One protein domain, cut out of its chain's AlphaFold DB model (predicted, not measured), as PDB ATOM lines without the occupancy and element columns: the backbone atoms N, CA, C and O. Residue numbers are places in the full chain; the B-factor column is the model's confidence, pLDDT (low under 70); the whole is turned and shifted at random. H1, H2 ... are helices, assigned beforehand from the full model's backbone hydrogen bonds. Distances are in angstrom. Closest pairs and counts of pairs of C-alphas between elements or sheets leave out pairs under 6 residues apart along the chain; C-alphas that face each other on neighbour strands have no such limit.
ATOM      1  N   TYR A  17     192.566 129.308 200.754       45.72
ATOM      2  CA  TYR A  17     193.999 129.538 200.568       45.72
ATOM      3  C   TYR A  17     194.385 129.749 199.095       45.72
ATOM      4  O   TYR A  17     195.205 130.615 198.802       45.72
ATOM      5  N   THR A  18     193.775 129.019 198.153       54.25
ATOM      6  CA  THR A  18     194.065 129.183 196.717       54.25
ATOM      7  C   THR A  18     193.525 130.512 196.196       54.25
ATOM      8  O   THR A  18     194.232 131.229 195.500       54.25
ATOM      9  N   GLN A  19     192.335 130.914 196.652       59.50
ATOM     10  CA  GLN A  19     191.717 132.185 196.272       59.50
ATOM     11  C   GLN A  19     192.553 133.404 196.706       59.50
ATOM     12  O   GLN A  19     192.678 134.368 195.955       59.50
ATOM     13  N   TYR A  20     193.166 133.360 197.892       62.06
ATOM     14  CA  TYR A  20     194.042 134.433 198.372       62.06
ATOM     15  C   TYR A  20     195.322 134.568 197.531       62.06
ATOM     16  O   TYR A  20     195.712 135.677 197.157       62.06
ATOM     17  N   TRP A  21     195.960 133.445 197.185       58.66
ATOM     18  CA  TRP A  21     197.137 133.449 196.313       58.66
ATOM     19  C   TRP A  21     196.814 133.906 194.892       58.66
ATOM     20  O   TRP A  21     197.605 134.656 194.322       58.66
ATOM     21  N   ASP A  22     195.652 133.540 194.354       67.31
ATOM     22  CA  ASP A  22     195.197 133.993 193.036       67.31
ATOM     23  C   ASP A  22     194.985 135.516 193.000       67.31
ATOM     24  O   ASP A  22     195.400 136.181 192.049       67.31
ATOM     25  N   ILE A  23     194.422 136.095 194.068       69.75
ATOM     26  CA  ILE A  23     194.245 137.551 194.207       69.75
ATOM     27  C   ILE A  23     195.601 138.269 194.261       69.75
ATOM     28  O   ILE A  23     195.795 139.290 193.590       69.75
ATOM     29  N   ILE A  24     196.566 137.732 195.015       65.56
ATOM     30  CA  ILE A  24     197.926 138.290 195.080       65.56
ATOM     31  C   ILE A  24     198.613 138.200 193.718       65.56
ATOM     32  O   ILE A  24     199.197 139.183 193.255       65.56
ATOM     33  N   LEU A  25     198.547 137.042 193.061       66.00
ATOM     34  CA  LEU A  25     199.204 136.824 191.776       66.00
ATOM     35  C   LEU A  25     198.602 137.723 190.687       66.00
ATOM     36  O   LEU A  25     199.345 138.328 189.911       66.00
ATOM     37  N   GLY A  26     197.275 137.881 190.682       67.44
ATOM     38  CA  GLY A  26     196.566 138.813 189.807       67.44
ATOM     39  C   GLY A  26     196.953 140.273 190.055       67.44
ATOM     40  O   GLY A  26     197.189 141.015 189.101       67.44
ATOM     41  N   SER A  27     197.104 140.670 191.322       68.88
ATOM     42  CA  SER A  27     197.531 142.026 191.703       68.88
ATOM     43  C   SER A  27     198.970 142.319 191.264       68.88
ATOM     44  O   SER A  27     199.242 143.378 190.701       68.88
ATOM     45  N   ILE A  28     199.889 141.362 191.437       66.06
ATOM     46  CA  ILE A  28     201.278 141.482 190.965       66.06
ATOM     47  C   ILE A  28     201.327 141.563 189.433       66.06
ATOM     48  O   ILE A  28     202.050 142.393 188.884       66.06
ATOM     49  N   ALA A  29     200.553 140.737 188.725       67.00
ATOM     50  CA  ALA A  29     200.483 140.788 187.266       67.00
ATOM     51  C   ALA A  29     199.915 142.124 186.756       67.00
ATOM     52  O   ALA A  29     200.365 142.619 185.722       67.00
ATOM     53  N   ALA A  30     198.951 142.714 187.473       73.06
ATOM     54  CA  ALA A  30     198.409 144.031 187.156       73.06
ATOM     55  C   ALA A  30     199.440 145.145 187.345       73.06
ATOM     56  O   ALA A  30     199.680 145.888 186.396       73.06
ATOM     57  N   LEU A  31     200.126 145.157 188.490       75.12
ATOM     58  CA  LEU A  31     201.219 146.089 188.771       75.12
ATOM     59  C   LEU A  31     202.277 146.038 187.668       75.12
ATOM     60  O   LEU A  31     202.693 147.066 187.137       75.12
ATOM     61  N   ILE A  32     202.700 144.829 187.292       71.31
ATOM     62  CA  ILE A  32     203.695 144.643 186.237       71.31
ATOM     63  C   ILE A  32     203.192 145.231 184.912       71.31
ATOM     64  O   ILE A  32     203.954 145.905 184.228       71.31
ATOM     65  N   ARG A  33     201.934 144.992 184.537       75.12
ATOM     66  CA  ARG A  33     201.370 145.534 183.296       75.12
ATOM     67  C   ARG A  33     201.366 147.059 183.296       75.12
ATOM     68  O   ARG A  33     201.840 147.653 182.341       75.12
ATOM     69  N   GLU A  34     200.927 147.670 184.388       79.88
ATOM     70  CA  GLU A  34     200.851 149.126 184.544       79.88
ATOM     71  C   GLU A  34     202.237 149.792 184.465       79.88
ATOM     72  O   GLU A  34     202.396 150.838 183.837       79.88
ATOM     73  N   VAL A  35     203.274 149.153 185.020       80.62
ATOM     74  CA  VAL A  35     204.670 149.602 184.856       80.62
ATOM     75  C   VAL A  35     205.118 149.534 183.393       80.62
ATOM     76  O   VAL A  35     205.844 150.412 182.925       80.62
ATOM     77  N   TYR A  36     204.699 148.503 182.656       74.50
ATOM     78  CA  TYR A  36     204.987 148.406 181.227       74.50
ATOM     79  C   TYR A  36     204.219 149.461 180.429       74.50
ATOM     80  O   TYR A  36     204.816 150.090 179.562       74.50
ATOM     81  N   ASP A  37     202.951 149.717 180.740       80.38
ATOM     82  CA  ASP A  37     202.163 150.746 180.057       80.38
ATOM     83  C   ASP A  37     202.818 152.133 180.202       80.38
ATOM     84  O   ASP A  37     202.941 152.862 179.217       80.38
ATOM     85  N   LEU A  38     203.359 152.450 181.388       82.06
ATOM     86  CA  LEU A  38     204.155 153.663 181.624       82.06
ATOM     87  C   LEU A  38     205.418 153.738 180.761       82.06
ATOM     88  O   LEU A  38     205.751 154.800 180.238       82.06
ATOM     89  N   HIS A  39     206.127 152.621 180.592       79.12
ATOM     90  CA  HIS A  39     207.336 152.561 179.763       79.12
ATOM     91  C   HIS A  39     207.052 152.884 178.286       79.12
ATOM     92  O   HIS A  39     207.943 153.340 177.571       79.12
ATOM     93  N   PHE A  40     205.825 152.647 177.818       78.94
ATOM     94  CA  PHE A  40     205.426 152.854 176.426       78.94
ATOM     95  C   PHE A  40     204.693 154.174 176.159       78.94
ATOM     96  O   PHE A  40     204.253 154.395 175.027       78.94
ATOM     97  N   CYS A  41     204.578 155.062 177.152       83.25
ATOM     98  CA  CYS A  41     204.006 156.393 176.953       83.25
ATOM     99  C   CYS A  41     204.771 157.174 175.876       83.25
ATOM    100  O   CYS A  41     206.003 157.176 175.841       83.25
ATOM    101  N   ARG A  42     204.034 157.856 174.993       80.31
ATOM    102  CA  ARG A  42     204.620 158.582 173.853       80.31
ATOM    103  C   ARG A  42     204.870 160.054 174.146       80.31
ATOM    104  O   ARG A  42     205.488 160.748 173.345       80.31
ATOM    105  N   SER A  43     204.377 160.537 175.280       83.94
ATOM    106  CA  SER A  43     204.585 161.901 175.739       83.94
ATOM    107  C   SER A  43     204.690 161.958 177.255       83.94
ATOM    108  O   SER A  43     204.174 161.097 177.972       83.94
ATOM    109  N   GLU A  44     205.326 163.019 177.739       80.88
ATOM    110  CA  GLU A  44     205.408 163.314 179.165       80.88
ATOM    111  C   GLU A  44     204.017 163.507 179.788       80.88
ATOM    112  O   GLU A  44     203.754 163.000 180.875       80.88
ATOM    113  N   PHE A  45     203.098 164.163 179.076       87.12
ATOM    114  CA  PHE A  45     201.728 164.364 179.544       87.12
ATOM    115  C   PHE A  45     200.977 163.036 179.734       87.12
ATOM    116  O   PHE A  45     200.357 162.812 180.774       87.12
ATOM    117  N   GLU A  46     201.057 162.127 178.754       84.94
ATOM    118  CA  GLU A  46     200.469 160.787 178.876       84.94
ATOM    119  C   GLU A  46     201.074 160.012 180.046       84.94
ATOM    120  O   GLU A  46     200.333 159.374 180.795       84.94
ATOM    121  N   PHE A  47     202.395 160.101 180.221       85.25
ATOM    122  CA  PHE A  47     203.100 159.453 181.319       85.25
ATOM    123  C   PHE A  47     202.633 159.966 182.680       85.25
ATOM    124  O   PHE A  47     202.298 159.163 183.550       85.25
ATOM    125  N   GLN A  48     202.578 161.286 182.872       83.81
ATOM    126  CA  GLN A  48     202.148 161.888 184.136       83.81
ATOM    127  C   GLN A  48     200.699 161.509 184.461       83.81
ATOM    128  O   GLN A  48     200.431 161.016 185.558       83.81
ATOM    129  N   ARG A  49     199.794 161.614 183.480       90.06
ATOM    130  CA  ARG A  49     198.386 161.230 183.646       90.06
ATOM    131  C   ARG A  49     198.234 159.752 184.007       90.06
ATOM    132  O   ARG A  49     197.503 159.416 184.937       90.06
ATOM    133  N   LEU A  50     198.911 158.864 183.276       87.44
ATOM    134  CA  LEU A  50     198.832 157.423 183.511       87.44
ATOM    135  C   LEU A  50     199.445 157.053 184.869       87.44
ATOM    136  O   LEU A  50     198.877 156.249 185.605       87.44
ATOM    137  N   ARG A  51     200.561 157.689 185.242       85.50
ATOM    138  CA  ARG A  51     201.218 157.501 186.540       85.50
ATOM    139  C   ARG A  51     200.285 157.875 187.684       85.50
ATOM    140  O   ARG A  51     200.192 157.120 188.646       85.50
ATOM    141  N   GLU A  52     199.615 159.017 187.598       85.88
ATOM    142  CA  GLU A  52     198.680 159.466 188.635       85.88
ATOM    143  C   GLU A  52     197.509 158.495 188.800       85.88
ATOM    144  O   GLU A  52     197.196 158.108 189.925       85.88
ATOM    145  N   GLN A  53     196.931 158.023 187.693       86.31
ATOM    146  CA  GLN A  53     195.866 157.015 187.719       86.31
ATOM    147  C   GLN A  53     196.328 155.695 188.353       86.31
ATOM    148  O   GLN A  53     195.652 155.153 189.226       86.31
ATOM    149  N   ILE A  54     197.500 155.192 187.957       85.94
ATOM    150  CA  ILE A  54     198.080 153.958 188.503       85.94
ATOM    151  C   ILE A  54     198.347 154.107 190.005       85.94
ATOM    152  O   ILE A  54     197.975 153.237 190.789       85.94
ATOM    153  N   LEU A  55     198.949 155.222 190.429       82.00
ATOM    154  CA  LEU A  55     199.244 155.468 191.841       82.00
ATOM    155  C   LEU A  55     197.967 155.543 192.686       82.00
ATOM    156  O   LEU A  55     197.938 154.969 193.773       82.00
ATOM    157  N   GLN A  56     196.904 156.180 192.186       82.44
ATOM    158  CA  GLN A  56     195.602 156.189 192.863       82.44
ATOM    159  C   GLN A  56     195.036 154.770 193.019       82.44
ATOM    160  O   GLN A  56     194.583 154.396 194.105       82.44
ATOM    161  N   ASN A  57     195.132 153.945 191.975       82.38
ATOM    162  CA  ASN A  57     194.685 152.554 192.026       82.38
ATOM    163  C   ASN A  57     195.514 151.723 193.018       82.38
ATOM    164  O   ASN A  57     194.961 150.912 193.762       82.38
ATOM    165  N   TRP A  58     196.830 151.941 193.072       82.75
ATOM    166  CA  TRP A  58     197.734 151.213 193.968       82.75
ATOM    167  C   TRP A  58     197.519 151.568 195.432       82.75
ATOM    168  O   TRP A  58     197.486 150.670 196.271       82.75
ATOM    169  N   VAL A  59     197.328 152.853 195.735       77.88
ATOM    170  CA  VAL A  59     197.023 153.327 197.093       77.88
ATOM    171  C   VAL A  59     195.679 152.783 197.576       77.88
ATOM    172  O   VAL A  59     195.510 152.521 198.762       77.88
ATOM    173  N   THR A  60     194.734 152.551 196.668       80.38
ATOM    174  CA  THR A  60     193.423 151.987 197.019       80.38
ATOM    175  C   THR A  60     193.462 150.457 197.163       80.38
ATOM    176  O   THR A  60     192.540 149.868 197.723       80.38
ATOM    177  N   ASN A  61     194.526 149.788 196.697       74.81
ATOM    178  CA  ASN A  61     194.641 148.332 196.731       74.81
ATOM    179  C   ASN A  61     195.426 147.844 197.973       74.81
ATOM    180  O   ASN A  61     196.662 147.917 198.000       74.81
ATOM    181  N   PRO A  62     194.754 147.250 198.980       68.75
ATOM    182  CA  PRO A  62     195.407 146.800 200.210       68.75
ATOM    183  C   PRO A  62     196.439 145.682 199.988       68.75
ATOM    184  O   PRO A  62     197.367 145.545 200.783       68.75
ATOM    185  N   PHE A  63     196.343 144.913 198.897       66.75
ATOM    186  CA  PHE A  63     197.296 143.841 198.582       66.75
ATOM    187  C   PHE A  63     198.626 144.358 198.015       66.75
ATOM    188  O   PHE A  63     199.636 143.659 198.101       66.75
ATOM    189  N   LEU A  64     198.646 145.573 197.456       63.59
ATOM    190  CA  LEU A  64     199.855 146.213 196.922       63.59
ATOM    191  C   LEU A  64     200.572 147.065 197.982       63.59
ATOM    192  O   LEU A  64     201.802 147.117 198.001       63.59
ATOM    193  N   LEU A  65     199.822 147.661 198.915       57.59
ATOM    194  CA  LEU A  65     200.357 148.471 200.019       57.59
ATOM    195  C   LEU A  65     201.241 147.682 201.000       57.59
ATOM    196  O   LEU A  65     202.212 148.222 201.523       57.59
ATOM    197  N   VAL A  66     200.949 146.397 201.229       51.31
ATOM    198  CA  VAL A  66     201.688 145.547 202.188       51.31
ATOM    199  C   VAL A  66     203.094 145.173 201.687       51.31
ATOM    200  O   VAL A  66     203.915 144.656 202.445       51.31
ATOM    201  N   ARG A  67     203.423 145.439 200.415       51.19
ATOM    202  CA  ARG A  67     204.686 144.989 199.814       51.19
ATOM    203  C   ARG A  67     205.242 146.002 198.815       51.19
ATOM    204  O   ARG A  67     205.490 145.682 197.660       51.19
ATOM    205  N   SER A  68     205.519 147.209 199.295       43.50
ATOM    206  CA  SER A  68     206.215 148.287 198.572       43.50
ATOM    207  C   SER A  68     207.719 148.040 198.341       43.50
ATOM    208  O   SER A  68     208.488 148.985 198.174       43.50
ATOM    209  N   LEU A  69     208.166 146.780 198.282       44.91
ATOM    210  CA  LEU A  69     209.422 146.460 197.609       44.91
ATOM    211  C   LEU A  69     209.073 145.987 196.199       44.91
ATOM    212  O   LEU A  69     208.357 144.986 196.086       44.91
ATOM    213  N   PRO A  70     209.602 146.617 195.132       43.69
ATOM    214  CA  PRO A  70     209.543 145.992 193.822       43.69
ATOM    215  C   PRO A  70     210.144 144.590 193.982       43.69
ATOM    216  O   PRO A  70     211.239 144.471 194.549       43.69
ATOM    217  N   PRO A  71     209.444 143.510 193.585       44.38
ATOM    218  CA  PRO A  71     210.045 142.192 193.630       44.38
ATOM    219  C   PRO A  71     211.377 142.276 192.877       44.38
ATOM    220  O   PRO A  71     211.439 142.727 191.733       44.38
ATOM    221  N   SER A  72     212.469 141.952 193.570       41.06
ATOM    222  CA  SER A  72     213.816 142.046 193.015       41.06
ATOM    223  C   SER A  72     213.875 141.193 191.745       41.06
ATOM    224  O   SER A  72     213.705 139.974 191.830       41.06
ATOM    225  N   GLY A  73     214.080 141.825 190.589       43.06
ATOM    226  CA  GLY A  73     214.151 141.159 189.282       43.06
ATOM    227  C   GLY A  73     213.085 141.557 188.256       43.06
ATOM    228  O   GLY A  73     212.952 140.858 187.257       43.06
ATOM    229  N   PHE A  74     212.321 142.634 188.483       48.00
ATOM    230  CA  PHE A  74     211.269 143.095 187.559       48.00
ATOM    231  C   PHE A  74     211.505 144.487 186.947       48.00
ATOM    232  O   PHE A  74     210.661 144.966 186.191       48.00
ATOM    233  N   ALA A  75     212.660 145.115 187.201       43.19
ATOM    234  CA  ALA A  75     213.153 146.142 186.286       43.19
ATOM    235  C   ALA A  75     213.369 145.474 184.918       43.19
ATOM    236  O   ALA A  75     213.796 144.319 184.871       43.19
TER     237      ALA A  75
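AT A GLANCE: This is residues 17 to 75 of the 272 residues of an uncharacterized protein of Phytophthora parasitica (UniProt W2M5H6). The model is a long, narrow helical hairpin: the long helix H1 makes most of the length, and the shorter H2 folds back after a tight turn to run nearly side by side with the last part of H1. The short helix H3 follows the far end of H2 and packs on H1 partway along it, and a tail with no named element, residues 66 to 75, follows H3. The printed part has 59 residues, with three named helices in the order H1, H2, H3 and no named strand; the class is all helix. It is only just loose, close to compact, with a radius of gyration of the C-alphas of 12.6 A, and its outline is elongated, with spans of 42 by 24 by 17 A.

HOW THE PARTS SIT: H1, residues 17 to 39, is the longest helix. H2, residues 44 to 60, touches it, the closest C-alphas being those of Leu 38 and Phe 47, 5.9 A apart. They run opposite ways at a shallow tilt of 16 degrees and form a helical hairpin. H1 touches H2 with residues 34 to 38 alone, and H2 touches H1 with residues 47 to 54 alone. H3, residues 62 to 65, touches H1 at residues 24 to 28 alone; the closest C-alphas are those of Ile 24 and Phe 63, 6.6 A apart. H2 and H3 only just touch, with 3 pairs of C-alphas within 8 A, and touch only at the corner by their link; their closest C-alphas are those of Trp 58 and Leu 64, 6.2 A apart. In H1 and H2 every O i to N i+4 pair is within hydrogen-bond range. H3 is too short for such a pair, and its one O i to N i+3 pair is not within range.

IN THESE COORDINATES: H1 begins at Tyr 17, with its C-alpha at (193.999, 129.538, 200.568), and measures 33.8 A from first to last C-alpha, ending at His 39. H2 begins at Glu 44, C-alpha at (205.408, 163.314, 179.165), and runs 24.3 A to Thr 60. H3 runs from Pro 62 to Leu 65, 5.2 A, and ends with its C-alpha at (200.357, 148.471, 200.019).

THE WHOLE: The two C-alphas farthest apart are those of Tyr 17 and Ser 43, 42.1 A. The first and last printed C-alphas, of Tyr 17 and Ala 75, are 29.1 A apart. The printed part has no cut. The links H1 to H2, of 4 residues, and H2 to H3, of 1 residue, are tight. The mean pLDDT of the printed part is 70.0; residues 17 to 29 and 62 to 75 are under 70, while H2 has a mean of 84.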